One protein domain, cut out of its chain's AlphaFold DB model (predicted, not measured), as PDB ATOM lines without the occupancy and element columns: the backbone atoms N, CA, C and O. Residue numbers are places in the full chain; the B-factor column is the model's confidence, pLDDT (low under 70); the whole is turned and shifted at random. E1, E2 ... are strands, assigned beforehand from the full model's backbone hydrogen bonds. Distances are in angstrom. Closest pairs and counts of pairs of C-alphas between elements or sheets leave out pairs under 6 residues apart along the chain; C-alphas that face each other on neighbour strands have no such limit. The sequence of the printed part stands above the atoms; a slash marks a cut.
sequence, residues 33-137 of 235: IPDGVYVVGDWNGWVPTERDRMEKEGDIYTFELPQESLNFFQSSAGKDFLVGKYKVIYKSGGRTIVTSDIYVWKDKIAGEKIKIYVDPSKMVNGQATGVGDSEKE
ATOM      1  N   ILE A  33     120.131 155.464  88.107       82.38
ATOM      2  CA  ILE A  33     120.464 156.848  88.479       82.38
ATOM      3  C   ILE A  33     120.750 157.680  87.229       82.38
ATOM      4  O   ILE A  33     121.185 157.107  86.222       82.38
ATOM      5  N   PRO A  34     120.524 159.004  87.266       90.56
ATOM      6  CA  PRO A  34     121.005 159.907  86.230       90.56
ATOM      7  C   PRO A  34     122.516 159.776  86.010       90.56
ATOM      8  O   PRO A  34     123.260 159.301  86.869       90.56
ATOM      9  N   ASP A  35     122.985 160.212  84.844       93.38
ATOM     10  CA  ASP A  35     124.420 160.375  84.617       93.38
ATOM     11  C   ASP A  35     124.998 161.325  85.671       93.38
ATOM     12  O   ASP A  35     124.377 162.333  86.001       93.38
ATOM     13  N   GLY A  36     126.175 161.015  86.205       95.12
ATOM     14  CA  GLY A  36     126.785 161.729  87.320       95.12
ATOM     15  C   GLY A  36     127.897 160.935  87.995       95.12
ATOM     16  O   GLY A  36     128.240 159.824  87.584       95.12
ATOM     17  N   VAL A  37     128.461 161.529  89.043       97.81
ATOM     18  CA  VAL A  37     129.443 160.892  89.925       97.81
ATOM     19  C   VAL A  37     128.841 160.853  91.314       97.81
ATOM     20  O   VAL A  37     128.298 161.860  91.756       97.81
ATOM     21  N   TYR A  38     128.899 159.702  91.971       97.69
ATOM     22  CA  TYR A  38     128.227 159.464  93.242       97.69
ATOM     23  C   TYR A  38     129.158 158.742  94.210       97.69
ATOM     24  O   TYR A  38     129.891 157.840  93.796       97.69
ATOM     25  N   VAL A  39     129.092 159.091  95.491       97.88
ATOM     26  CA  VAL A  39     129.775 158.362  96.568       97.88
ATOM     27  C   VAL A  39     128.791 157.383  97.211       97.88
ATOM     28  O   VAL A  39     127.618 157.687  97.388       97.88
ATOM     29  N   VAL A  40     129.234 156.181  97.562       96.88
ATOM     30  CA  VAL A  40     128.384 155.200  98.250       96.88
ATOM     31  C   VAL A  40     129.112 154.531  99.402       96.88
ATOM     32  O   VAL A  40     130.328 154.328  99.353       96.88
ATOM     33  N   GLY A  41     128.345 154.140 100.411       96.12
ATOM     34  CA  GLY A  41     128.828 153.411 101.574       96.12
ATOM     35  C   GLY A  41     127.678 152.962 102.466       96.12
ATOM     36  O   GLY A  41     126.520 152.937 102.049       96.12
ATOM     37  N   ASP A  42     127.984 152.603 103.709       92.50
ATOM     38  CA  ASP A  42     126.977 152.051 104.623       92.50
ATOM     39  C   ASP A  42     125.818 153.035 104.901       92.50
ATOM     40  O   ASP A  42     124.675 152.600 105.030       92.50
ATOM     41  N   TRP A  43     126.071 154.353 104.917       93.81
ATOM     42  CA  TRP A  43     125.061 155.385 105.217       93.81
ATOM     43  C   TRP A  43     123.897 155.442 104.222       93.81
ATOM     44  O   TRP A  43     122.794 155.846 104.591       93.81
ATOM     45  N   ASN A  44     124.122 155.041 102.969       92.62
ATOM     46  CA  ASN A  44     123.092 154.969 101.933       92.62
ATOM     47  C   ASN A  44     122.802 153.527 101.498       92.62
ATOM     48  O   ASN A  44     122.213 153.295 100.443       92.62
ATOM     49  N   GLY A  45     123.222 152.540 102.300       92.50
ATOM     50  CA  GLY A  45     123.024 151.125 101.994       92.50
ATOM     51  C   GLY A  45     123.665 150.702 100.671       92.50
ATOM     52  O   GLY A  45     123.155 149.796 100.017       92.50
ATOM     53  N   TRP A  46     124.756 151.363 100.267       93.06
ATOM     54  CA  TRP A  46     125.458 151.137  99.001       93.06
ATOM     55  C   TRP A  46     124.637 151.439  97.736       93.06
ATOM     56  O   TRP A  46     124.992 150.983  96.645       93.06
ATOM     57  N   VAL A  47     123.558 152.217  97.859       91.06
ATOM     58  CA  VAL A  47     122.705 152.634  96.740       91.06
ATOM     59  C   VAL A  47     122.720 154.163  96.651       91.06
ATOM     60  O   VAL A  47     122.228 154.826  97.562       91.06
ATOM     61  N   PRO A  48     123.268 154.744  95.569       91.94
ATOM     62  CA  PRO A  48     123.404 156.190  95.461       91.94
ATOM     63  C   PRO A  48     122.050 156.870  95.263       91.94
ATOM     64  O   PRO A  48     121.183 156.384  94.531       91.94
ATOM     65  N   THR A  49     121.916 158.048  95.857       90.81
ATOM     66  CA  THR A  49     120.823 158.991  95.626       90.81
ATOM     67  C   THR A  49     121.381 160.331  95.150       90.81
ATOM     68  O   THR A  49     122.589 160.558  95.164       90.81
ATOM     69  N   GLU A  50     120.514 161.270  94.773       91.38
ATOM     70  CA  GLU A  50     120.953 162.626  94.408       91.38
ATOM     71  C   GLU A  50     121.665 163.369  95.552       91.38
ATOM     72  O   GLU A  50     122.454 164.267  95.288       91.38
ATOM     73  N   ARG A  51     121.458 162.971  96.818       92.88
ATOM     74  CA  ARG A  51     122.201 163.535  97.962       92.88
ATOM     75  C   ARG A  51     123.662 163.099  97.999       92.88
ATOM     76  O   ARG A  51     124.466 163.747  98.654       92.88
ATOM     77  N   ASP A  52     123.989 162.007  97.319       95.38
ATOM     78  CA  ASP A  52     125.333 161.441  97.259       95.38
ATOM     79  C   ASP A  52     126.084 161.858  95.986       95.38
ATOM     80  O   ASP A  52     127.190 161.378  95.715       95.38
ATOM     81  N   ARG A  53     125.459 162.709  95.164       96.94
ATOM     82  CA  ARG A  53     126.020 163.193  93.911       96.94
ATOM     83  C   ARG A  53     127.140 164.184  94.199       96.94
ATOM     84  O   ARG A  53     126.962 165.139  94.946       96.94
ATOM     85  N   MET A  54     128.286 163.960  93.575       98.12
ATOM     86  CA  MET A  54     129.453 164.821  93.696       98.12
ATOM     87  C   MET A  54     129.290 166.088  92.855       98.12
ATOM     88  O   MET A  54     128.711 166.067  91.761       98.12
ATOM     89  N   GLU A  55     129.861 167.179  93.348       97.56
ATOM     90  CA  GLU A  55     129.906 168.462  92.655       97.56
ATOM     91  C   GLU A  55     131.122 168.512  91.733       97.56
ATOM     92  O   GLU A  55     132.157 167.925  92.030       97.56
ATOM     93  N   LYS A  56     131.000 169.179  90.582       96.12
ATOM     94  CA  LYS A  56     132.107 169.312  89.629       96.12
ATOM     95  C   LYS A  56     132.831 170.639  89.862       96.12
ATOM     96  O   LYS A  56     132.227 171.696  89.711       96.12
ATOM     97  N   GLU A  57     134.126 170.577  90.139       93.00
ATOM     98  CA  GLU A  57     135.031 171.718  90.294       93.00
ATOM     99  C   GLU A  57     136.112 171.642  89.195       93.00
ATOM    100  O   GLU A  57     137.097 170.915  89.311       93.00
ATOM    101  N   GLY A  58     135.932 172.360  88.080       91.19
ATOM    102  CA  GLY A  58     136.841 172.242  86.931       91.19
ATOM    103  C   GLY A  58     136.740 170.863  86.271       91.19
ATOM    104  O   GLY A  58     135.659 170.487  85.822       91.19
ATOM    105  N   ASP A  59     137.845 170.115  86.209       91.62
ATOM    106  CA  ASP A  59     137.888 168.751  85.649       91.62
ATOM    107  C   ASP A  59     137.692 167.644  86.698       91.62
ATOM    108  O   ASP A  59     137.547 166.472  86.341       91.62
ATOM    109  N   ILE A  60     137.649 168.004  87.981       96.88
ATOM    110  CA  ILE A  60     137.525 167.062  89.094       96.88
ATOM    111  C   ILE A  60     136.138 167.144  89.728       96.88
ATOM    112  O   ILE A  60     135.435 168.147  89.607       96.88
ATOM    113  N   TYR A  61     135.739 166.075  90.407       98.38
ATOM    114  CA  TYR A  61     134.538 166.033  91.228       98.38
ATOM    115  C   TYR A  61     134.910 165.959  92.703       98.38
ATOM    116  O   TYR A  61     135.887 165.297  93.063       98.38
ATOM    117  N   THR A  62     134.119 166.610  93.549       98.38
ATOM    118  CA  THR A  62     134.348 166.706  94.988       98.38
ATOM    119  C   THR A  62     133.098 166.345  95.786       98.38
ATOM    120  O   THR A  62     131.965 166.500  95.325       98.38
ATOM    121  N   PHE A  63     133.303 165.796  96.984       98.12
ATOM    122  CA  PHE A  63     132.228 165.496  97.926       98.12
ATOM    123  C   PHE A  63     132.735 165.590  99.361       98.12
ATOM    124  O   PHE A  63     133.751 164.990  99.703       98.12
ATOM    125  N   GLU A  64     132.014 166.327 100.198       97.56
ATOM    126  CA  GLU A  64     132.290 166.439 101.630       97.56
ATOM    127  C   GLU A  64     131.537 165.333 102.373       97.56
ATOM    128  O   GLU A  64     130.321 165.416 102.551       97.56
ATOM    129  N   LEU A  65     132.250 164.293 102.807       97.00
ATOM    130  CA  LEU A  65     131.674 163.173 103.548       97.00
ATOM    131  C   LEU A  65     131.852 163.393 105.057       97.00
ATOM    132  O   LEU A  65     132.991 163.366 105.535       97.00
ATOM    133  N   PRO A  66     130.765 163.558 105.836       96.56
ATOM    134  CA  PRO A  66     130.845 163.565 107.290       96.56
ATOM    135  C   PRO A  66     131.427 162.256 107.819       96.56
ATOM    136  O   PRO A  66     130.992 161.170 107.433       96.56
ATOM    137  N   GLN A  67     132.379 162.346 108.743       95.06
ATOM    138  CA  GLN A  67     133.021 161.183 109.354       95.06
ATOM    139  C   GLN A  67     131.995 160.244 110.002       95.06
ATOM    140  O   GLN A  67     132.144 159.029 109.933       95.06
ATOM    141  N   GLU A  68     130.940 160.787 110.608       94.88
ATOM    142  CA  GLU A  68     129.835 160.031 111.218       94.88
ATOM    143  C   GLU A  68     129.012 159.197 110.225       94.88
ATOM    144  O   GLU A  68     128.322 158.266 110.635       94.88
ATOM    145  N   SER A  69     129.102 159.491 108.923       95.25
ATOM    146  CA  SER A  69     128.493 158.663 107.875       95.25
ATOM    147  C   SER A  69     129.283 157.371 107.642       95.25
ATOM    148  O   SER A  69     128.735 156.391 107.140       95.25
ATOM    149  N   LEU A  70     130.568 157.334 108.012       95.50
ATOM    150  CA  LEU A  70     131.392 156.136 107.898       95.50
ATOM    151  C   LEU A  70     131.144 155.200 109.081       95.50
ATOM    152  O   LEU A  70     131.371 155.534 110.244       95.50
ATOM    153  N   ASN A  71     130.769 153.968 108.761       95.50
ATOM    154  CA  ASN A  71     130.807 152.875 109.713       95.50
ATOM    155  C   ASN A  71     132.245 152.347 109.819       95.50
ATOM    156  O   ASN A  71     132.821 151.870 108.838       95.50
ATOM    157  N   PHE A  72     132.831 152.447 111.010       95.81
ATOM    158  CA  PHE A  72     134.195 152.000 111.265       95.81
ATOM    159  C   PHE A  72     134.196 150.613 111.892       95.81
ATOM    160  O   PHE A  72     133.581 150.393 112.935       95.81
ATOM    161  N   PHE A  73     134.955 149.700 111.298       93.31
ATOM    162  CA  PHE A  73     135.149 148.350 111.807       93.31
ATOM    163  C   PHE A  73     136.597 148.129 112.229       93.31
ATOM    164  O   PHE A  73     137.528 148.773 111.740       93.31
ATOM    165  N   GLN A  74     136.778 147.195 113.161       94.19
ATOM    166  CA  GLN A  74     138.093 146.710 113.544       94.19
ATOM    167  C   GLN A  74     138.762 146.061 112.331       94.19
ATOM    168  O   GLN A  74     138.220 145.127 111.739       94.19
ATOM    169  N   SER A  75     139.954 146.536 111.990       90.75
ATOM    170  CA  SER A  75     140.779 145.886 110.983       90.75
ATOM    171  C   SER A  75     141.274 144.529 111.479       90.75
ATOM    172  O   SER A  75     141.381 144.249 112.680       90.75
ATOM    173  N   SER A  76     141.705 143.714 110.534       83.56
ATOM    174  CA  SER A  76     142.443 142.479 110.796       83.56
ATOM    175  C   SER A  76     143.667 142.591 111.710       83.56
ATOM    176  O   SER A  76     144.064 141.599 112.324       83.56
ATOM    177  N   ALA A  77     144.290 143.768 111.790       85.50
ATOM    178  CA  ALA A  77     145.504 143.981 112.563       85.50
ATOM    179  C   ALA A  77     145.242 144.134 114.067       85.50
ATOM    180  O   ALA A  77     146.190 144.085 114.848       85.50
ATOM    181  N   GLY A  78     143.978 144.276 114.478       83.00
ATOM    182  CA  GLY A  78     143.583 144.396 115.878       83.00
ATOM    183  C   GLY A  78     142.686 145.601 116.143       83.00
ATOM    184  O   GLY A  78     142.454 146.440 115.273       83.00
ATOM    185  N   LYS A  79     142.181 145.671 117.379       82.50
ATOM    186  CA  LYS A  79     141.202 146.670 117.850       82.50
ATOM    187  C   LYS A  79     141.682 148.120 117.750       82.50
ATOM    188  O   LYS A  79     140.856 149.023 117.727       82.50
ATOM    189  N   ASP A  80     142.994 148.321 117.678       85.19
ATOM    190  CA  ASP A  80     143.623 149.643 117.649       85.19
ATOM    191  C   ASP A  80     143.605 150.271 116.244       85.19
ATOM    192  O   ASP A  80     144.035 151.403 116.058       85.19
ATOM    193  N   PHE A  81     143.094 149.547 115.246       89.25
ATOM    194  CA  PHE A  81     143.009 150.000 113.865       89.25
ATOM    195  C   PHE A  81     141.555 149.970 113.408       89.25
ATOM    196  O   PHE A  81     141.039 148.922 113.011       89.25
ATOM    197  N   LEU A  82     140.896 151.125 113.462       94.81
ATOM    198  CA  LEU A  82     139.530 151.299 112.981       94.81
ATOM    199  C   LEU A  82     139.539 151.864 111.562       94.81
ATOM    200  O   LEU A  82     140.068 152.952 111.313       94.81
ATOM    201  N   VAL A  83     138.929 151.128 110.639       95.31
ATOM    202  CA  VAL A  83     138.863 151.496 109.224       95.31
ATOM    203  C   VAL A  83     137.413 151.607 108.770       95.31
ATOM    204  O   VAL A  83     136.572 150.783 109.114       95.31
ATOM    205  N   GLY A  84     137.118 152.675 108.037       96.25
ATOM    206  CA  GLY A  84     135.871 152.858 107.302       96.25
ATOM    207  C   GLY A  84     136.126 152.643 105.818       96.25
ATOM    208  O   GLY A  84     137.280 152.542 105.391       96.25
ATOM    209  N   LYS A  85     135.066 152.575 105.015       97.19
ATOM    210  CA  LYS A  85     135.212 152.466 103.565       97.19
ATOM    211  C   LYS A  85     134.060 153.086 102.793       97.19
ATOM    212  O   LYS A  85     132.935 153.147 103.283       97.19
ATOM    213  N   TYR A  86     134.355 153.474 101.562       98.38
ATOM    214  CA  TYR A  86     133.384 153.930 100.576       98.38
ATOM    215  C   TYR A  86     133.766 153.424  99.178       98.38
ATOM    216  O   TYR A  86     134.827 152.825  98.973       98.38
ATOM    217  N   LYS A  87     132.885 153.666  98.209       98.19
ATOM    218  CA  LYS A  87     133.156 153.537  96.774       98.19
ATOM    219  C   LYS A  87     132.657 154.773  96.042       98.19
ATOM    220  O   LYS A  87     131.832 155.521  96.560       98.19
ATOM    221  N   VAL A  88     133.108 154.932  94.805       98.31
ATOM    222  CA  VAL A  88     132.572 155.922  93.872       98.31
ATOM    223  C   VAL A  88     131.998 155.229  92.645       98.31
ATOM    224  O   VAL A  88     132.554 154.252  92.138       98.31
ATOM    225  N   ILE A  89     130.875 155.758  92.168       97.12
ATOM    226  CA  ILE A  89     130.195 155.351  90.945       97.12
ATOM    227  C   ILE A  89     130.247 156.524  89.969       97.12
ATOM    228  O   ILE A  89     129.713 157.591  90.249       97.12
ATOM    229  N   TYR A  90     130.848 156.315  88.802       95.81
ATOM    230  CA  TYR A  90     130.760 157.223  87.661       95.81
ATOM    231  C   TYR A  90     129.805 156.631  86.627       95.81
ATOM    232  O   TYR A  90     129.997 155.499  86.176       95.81
ATOM    233  N   LYS A  91     128.790 157.395  86.226       93.44
ATOM    234  CA  LYS A  91     127.831 157.026  85.185       93.44
ATOM    235  C   LYS A  91     127.767 158.122  84.124       93.44
ATOM    236  O   LYS A  91     127.498 159.273  84.444       93.44
ATOM    237  N   SER A  92     127.997 157.768  82.864       91.62
ATOM    238  CA  SER A  92     127.816 158.688  81.739       91.62
ATOM    239  C   SER A  92     127.549 157.929  80.446       91.62
ATOM    240  O   SER A  92     128.285 156.994  80.126       91.62
ATOM    241  N   GLY A  93     126.512 158.306  79.696       85.25
ATOM    242  CA  GLY A  93     126.274 157.812  78.336       85.25
ATOM    243  C   GLY A  93     126.195 156.285  78.235       85.25
ATOM    244  O   GLY A  93     126.762 155.693  77.320       85.25
ATOM    245  N   GLY A  94     125.565 155.626  79.214       82.69
ATOM    246  CA  GLY A  94     125.462 154.160  79.276       82.69
ATOM    247  C   GLY A  94     126.711 153.438  79.801       82.69
ATOM    248  O   GLY A  94     126.651 152.235  80.054       82.69
ATOM    249  N   ARG A  95     127.820 154.146  80.041       87.88
ATOM    250  CA  ARG A  95     129.001 153.624  80.740       87.88
ATOM    251  C   ARG A  95     128.822 153.786  82.246       87.88
ATOM    252  O   ARG A  95     128.456 154.860  82.721       87.88
ATOM    253  N   THR A  96     129.147 152.739  82.997       92.94
ATOM    254  CA  THR A  96     129.237 152.783  84.459       92.94
ATOM    255  C   THR A  96     130.594 152.250  84.901       92.94
ATOM    256  O   THR A  96     131.026 151.191  84.451       92.94
ATOM    257  N   ILE A  97     131.271 153.010  85.756       95.19
ATOM    258  CA  ILE A  97     132.521 152.639  86.414       95.19
ATOM    259  C   ILE A  97     132.257 152.658  87.912       95.19
ATOM    260  O   ILE A  97     131.697 153.627  88.420       95.19
ATOM    261  N   VAL A  98     132.670 151.609  88.611       96.31
ATOM    262  CA  VAL A  98     132.556 151.517  90.069       96.31
ATOM    263  C   VAL A  98     133.910 151.159  90.642       96.31
ATOM    264  O   VAL A  98     134.564 150.246  90.139       96.31
ATOM    265  N   THR A  99     134.347 151.870  91.675       98.38
ATOM    266  CA  THR A  99     135.659 151.616  92.274       98.38
ATOM    267  C   THR A  99     135.698 150.318  93.086       98.38
ATOM    268  O   THR A  99     134.677 149.788  93.552       98.38
ATOM    269  N   SER A 100     136.911 149.822  93.347       97.62
ATOM    270  CA  SER A 100     137.133 148.956  94.511       97.62
ATOM    271  C   SER A 100     136.822 149.719  95.806       97.62
ATOM    272  O   SER A 100     136.547 150.919  95.784       97.62
ATOM    273  N   ASP A 101     136.841 149.018  96.939       97.75
ATOM    274  CA  ASP A 101     136.725 149.681  98.241       97.75
ATOM    275  C   ASP A 101     137.885 150.670  98.421       97.75
ATOM    276  O   ASP A 101     139.034 150.362  98.085       97.75
ATOM    277  N   ILE A 102     137.563 151.853  98.937       98.38
ATOM    278  CA  ILE A 102     138.525 152.874  99.341       98.38
ATOM    279  C   ILE A 102     138.425 152.989 100.848       98.38
ATOM    280  O   ILE A 102     137.359 153.289 101.383       98.38
ATOM    281  N   TYR A 103     139.525 152.686 101.529       96.94
ATOM    282  CA  TYR A 103     139.556 152.596 102.982       96.94
ATOM    283  C   TYR A 103     140.036 153.905 103.596       96.94
ATOM    284  O   TYR A 103     140.934 154.553 103.062       96.94
ATOM    285  N   VAL A 104     139.455 154.270 104.731       96.31
ATOM    286  CA  VAL A 104     139.765 155.486 105.491       96.31
ATOM    287  C   VAL A 104     140.165 155.081 106.900       96.31
ATOM    288  O   VAL A 104     139.449 154.317 107.552       96.31
ATOM    289  N   TRP A 105     141.297 155.586 107.388       94.88
ATOM    290  CA  TRP A 105     141.740 155.317 108.754       94.88
ATOM    291  C   TRP A 105     141.138 156.335 109.720       94.88
ATOM    292  O   TRP A 105     141.464 157.517 109.656       94.88
ATOM    293  N   LYS A 106     140.294 155.866 110.649       94.12
ATOM    294  CA  LYS A 106     139.591 156.711 111.624       94.12
ATOM    295  C   LYS A 106     140.499 157.724 112.323       94.12
ATOM    296  O   LYS A 106     140.186 158.907 112.348       94.12
ATOM    297  N   ASP A 107     141.636 157.267 112.842       91.19
ATOM    298  CA  ASP A 107     142.521 158.085 113.685       91.19
ATOM    299  C   ASP A 107     143.371 159.089 112.892       91.19
ATOM    300  O   ASP A 107     144.163 159.832 113.472       91.19
ATOM    301  N   LYS A 108     143.263 159.084 111.559       92.00
ATOM    302  CA  LYS A 108     143.983 159.995 110.660       92.00
ATOM    303  C   LYS A 108     143.081 161.049 110.028       92.00
ATOM    304  O   LYS A 108     143.573 161.908 109.301       92.00
ATOM    305  N   ILE A 109     141.785 161.025 110.328       93.56
ATOM    306  CA  ILE A 109     140.865 162.075 109.907       93.56
ATOM    307  C   ILE A 109     141.127 163.315 110.775       93.56
ATOM    308  O   ILE A 109     141.044 163.262 111.998       93.56
ATOM    309  N   ALA A 110     141.471 164.436 110.139       88.81
ATOM    310  CA  ALA A 110     141.873 165.666 110.827       88.81
ATOM    311  C   ALA A 110     140.697 166.557 111.289       88.81
ATOM    312  O   ALA A 110     140.930 167.607 111.886       88.81
ATOM    313  N   GLY A 111     139.446 166.175 111.017       90.00
ATOM    314  CA  GLY A 111     138.256 166.973 111.323       90.00
ATOM    315  C   GLY A 111     136.963 166.165 111.231       90.00
ATOM    316  O   GLY A 111     136.981 164.943 111.215       90.00
ATOM    317  N   GLU A 112     135.820 166.843 111.157       95.00
ATOM    318  CA  GLU A 112     134.503 166.182 111.134       95.00
ATOM    319  C   GLU A 112     134.125 165.613 109.761       95.00
ATOM    320  O   GLU A 112     133.143 164.881 109.636       95.00
ATOM    321  N   LYS A 113     134.877 165.967 108.715       96.12
ATOM    322  CA  LYS A 113     134.607 165.593 107.325       96.12
ATOM    323  C   LYS A 113     135.892 165.194 106.614       96.12
ATOM    324  O   LYS A 113     136.974 165.683 106.947       96.12
ATOM    325  N   ILE A 114     135.748 164.341 105.607       97.00
ATOM    326  CA  ILE A 114     136.769 164.120 104.584       97.00
ATOM    327  C   ILE A 114     136.271 164.672 103.251       97.00
ATOM    328  O   ILE A 114     135.109 164.474 102.890       97.00
ATOM    329  N   LYS A 115     137.161 165.324 102.502       97.62
ATOM    330  CA  LYS A 115     136.893 165.714 101.119       97.62
ATOM    331  C   LYS A 115     137.331 164.574 100.212       97.62
ATOM    332  O   LYS A 115     138.498 164.191 100.232       97.62
ATOM    333  N   ILE A 116     136.400 164.017  99.448       98.50
ATOM    334  CA  ILE A 116     136.660 163.000  98.424       98.50
ATOM    335  C   ILE A 116     136.898 163.716  97.100       98.50
ATOM    336  O   ILE A 116     136.135 164.615  96.747       98.50
ATOM    337  N   TYR A 117     137.917 163.289  96.358       98.44
ATOM    338  CA  TYR A 117     138.246 163.800  95.030       98.44
ATOM    339  C   TYR A 117     138.144 162.687  93.997       98.44
ATOM    340  O   TYR A 117     138.546 161.547  94.242       98.44
ATOM    341  N   VAL A 118     137.626 163.029  92.823       98.56
ATOM    342  CA  VAL A 118     137.487 162.099  91.704       98.56
ATOM    343  C   VAL A 118     137.918 162.776  90.412       98.56
ATOM    344  O   VAL A 118     137.406 163.835  90.059       98.56
ATOM    345  N   ASP A 119     138.806 162.121  89.671       97.94
ATOM    346  CA  ASP A 119     139.090 162.421  88.268       97.94
ATOM    347  C   ASP A 119     138.537 161.271  87.406       97.94
ATOM    348  O   ASP A 119     139.183 160.219  87.273       97.94
ATOM    349  N   PRO A 120     137.351 161.440  86.788       96.38
ATOM    350  CA  PRO A 120     136.744 160.398  85.965       96.38
ATOM    351  C   PRO A 120     137.607 159.949  84.783       96.38
ATOM    352  O   PRO A 120     137.454 158.819  84.315       96.38
ATOM    353  N   SER A 121     138.527 160.795  84.300       96.25
ATOM    354  CA  SER A 121     139.434 160.450  83.199       96.25
ATOM    355  C   SER A 121     140.480 159.403  83.600       96.25
ATOM    356  O   SER A 121     141.056 158.742  82.735       96.25
ATOM    357  N   LYS A 122     140.718 159.234  84.908       97.50
ATOM    358  CA  LYS A 122     141.667 158.265  85.481       97.50
ATOM    359  C   LYS A 122     140.986 157.048  86.089       97.50
ATOM    360  O   LYS A 122     141.679 156.094  86.436       97.50
ATOM    361  N   MET A 123     139.660 157.069  86.221       97.81
ATOM    362  CA  MET A 123     138.926 155.968  86.830       97.81
ATOM    363  C   MET A 123     138.996 154.695  85.987       97.81
ATOM    364  O   MET A 123     138.756 154.696  84.775       97.81
ATOM    365  N   VAL A 124     139.241 153.575  86.664       97.06
ATOM    366  CA  VAL A 124     139.234 152.235  86.071       97.06
ATOM    367  C   VAL A 124     138.220 151.369  86.811       97.06
ATOM    368  O   VAL A 124     138.163 151.362  88.039       97.06
ATOM    369  N   ASN A 125     137.389 150.638  86.063       97.31
ATOM    370  CA  ASN A 125     136.324 149.838  86.663       97.31
ATOM    371  C   ASN A 125     136.905 148.743  87.563       97.31
ATOM    372  O   ASN A 125     137.789 147.996  87.147       97.31
ATOM    373  N   GLY A 126     136.393 148.658  88.788       97.06
ATOM    374  CA  GLY A 126     136.863 147.745  89.824       97.06
ATOM    375  C   GLY A 126     138.160 148.168  90.519       97.06
ATOM    376  O   GLY A 126     138.709 147.354  91.253       97.06
ATOM    377  N   GLN A 127     138.657 149.392  90.313       98.19
ATOM    378  CA  GLN A 127     139.898 149.902  90.916       98.19
ATOM    379  C   GLN A 127     139.639 151.194  91.703       98.19
ATOM    380  O   GLN A 127     138.682 151.910  91.427       98.19
ATOM    381  N   ALA A 128     140.470 151.488  92.698       98.19
ATOM    382  CA  ALA A 128     140.462 152.740  93.458       98.19
ATOM    383  C   ALA A 128     141.118 153.902  92.687       98.19
ATOM    384  O   ALA A 128     140.958 155.060  93.056       98.19
ATOM    385  N   THR A 129     141.854 153.601  91.616       98.00
ATOM    386  CA  THR A 129     142.517 154.580  90.748       98.00
ATOM    387  C   THR A 129     141.538 155.649  90.255       98.00
ATOM    388  O   THR A 129     140.433 155.339  89.813       98.00
ATOM    389  N   GLY A 130     141.965 156.910  90.303       98.06
ATOM    390  CA  GLY A 130     141.160 158.077  89.945       98.06
ATOM    391  C   GLY A 130     140.320 158.636  91.091       98.06
ATOM    392  O   GLY A 130     139.633 159.630  90.878       98.06
ATOM    393  N   VAL A 131     140.377 158.034  92.284       98.62
ATOM    394  CA  VAL A 131     139.618 158.460  93.465       98.62
ATOM    395  C   VAL A 131     140.506 158.458  94.703       98.62
ATOM    396  O   VAL A 131     141.314 157.550  94.894       98.62
ATOM    397  N   GLY A 132     140.355 159.456  95.559       97.88
ATOM    398  CA  GLY A 132     141.064 159.563  96.829       97.88
ATOM    399  C   GLY A 132     140.391 160.565  97.754       97.88
ATOM    400  O   GLY A 132     139.302 161.059  97.465       97.88
ATOM    401  N   ASP A 133     141.021 160.853  98.886       97.62
ATOM    402  CA  ASP A 133     140.435 161.715  99.908       97.62
ATOM    403  C   ASP A 133     141.484 162.435 100.755       97.62
ATOM    404  O   ASP A 133     142.657 162.052 100.814       97.62
ATOM    405  N   SER A 134     141.031 163.486 101.431       96.44
ATOM    406  CA  SER A 134     141.867 164.373 102.234       96.44
ATOM    407  C   SER A 134     142.526 163.705 103.446       96.44
ATOM    408  O   SER A 134     143.521 164.216 103.955       96.44
ATOM    409  N   GLU A 135     142.041 162.545 103.909       95.69
ATOM    410  CA  GLU A 135     142.712 161.783 104.978       95.69
ATOM    411  C   GLU A 135     144.089 161.276 104.519       95.69
ATOM    412  O   GLU A 135     145.048 161.243 105.298       95.69
ATOM    413  N   LYS A 136     144.227 160.949 103.233       95.56
ATOM    414  CA  LYS A 136     145.456 160.391 102.645       95.56
ATOM    415  C   LYS A 136     146.466 161.444 102.224       95.56
ATOM    416  O   LYS A 136     147.633 161.096 102.033       95.56
ATOM    417  N   GLU A 137     146.023 162.691 102.080       94.00
ATOM    418  CA  GLU A 137     146.873 163.854 101.789       94.00
ATOM    419  C   GLU A 137     147.784 164.219 102.968       94.00
ATOM    420  O   GLU A 137     148.748 164.962 102.803       94.00
TER     421      GLU A 137
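What this domain is: This is residues 33 to 137 of the 235 residues of an uncharacterized protein of Fervidobacterium thailandense (UniProt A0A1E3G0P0). Two sheets lie partly face to face as a sandwich, their strands crossed at 40 degrees, and one very long strand, E5, runs nearly the whole length of the larger sheet with shorter strands along both its sides. E4 and the bent first part of E5 reach beyond the smaller sheet at one end of the long axis, and the hairpin turn from E5 to E6 makes the other end. The printed part has 105 residues with no named helix and nine named strands, E1 to E9 in that order; the class is all strand, though under half of the residues, 50 of 105, are in named elements. The larger sheet, E1 E4 E5 E6 E7, is branched at E5, and the smaller has the order E2 - E3 - E8 - E9; the neighbours in both are antiparallel. The whole is compact, with a radius of gyration of the C-alphas of 13.5 A, and elongated, spanning 44 by 23 by 23 A.

Where its parts are: E5, residues 78 to 92, is 40.2 A long and begins at C-alpha 78 at (143.583, 144.396, 115.878). Its neighbours are E1, residues 36 to 40, 12.8 A, from C-alpha 36 at (126.785, 161.729, 87.320); E4, residues 73 to 75, 6.2 A; E6, residues 95 to 98, 10.2 A; and E7, residues 102 to 105, 10.2 A. The other sheet holds E2, residues 55 to 57, 6.5 A; E3, residues 60 to 66, 19.7 A; E8, residues 113 to 118, 16.3 A; and E9, residues 131 to 133, 7.3 A, ending at C-alpha 133 at (140.435, 161.715, 99.908).

How they stand to each other: E5 bends by 65 degrees at residue 81. E1 and E4 lie on one side of it, E6 and E7 on the other side. N 38 and O 89 are 2.8 A apart between E1 and E5, N 75 and O 81 2.8 A between E4 and E5, N 90 and O 97 2.8 A between E5 and E6, and N 84 and O 104 2.9 A between E5 and E7, each within hydrogen-bond range. E4, E5 and E6 form a meander, each strand the antiparallel neighbour of the one before. This sheet is strongly twisted. In the other sheet, N 57 and O 60 are 2.8 A apart in the hairpin E2 and E3, N 63 and O 116 3.1 A between E3 and E8, and N 117 and O 132 2.8 A in the hairpin E8 and E9, again within hydrogen-bond range. Between the sheets, the closest C-alphas of E1 and E3, those of Val 37 and Tyr 61, are 7.4 A apart. E4 is apart from E2, E8 and E9.

The domain as a whole: The two C-alphas farthest apart, those of Asp 80 and Gly 93, are 43.7 A apart. The printed part has no cut. The links E1 to E2, residues 41 to 54, and E8 to E9, residues 119 to 130, are long. The mean pLDDT of the printed part is 94.5, and no printed residue is under 70.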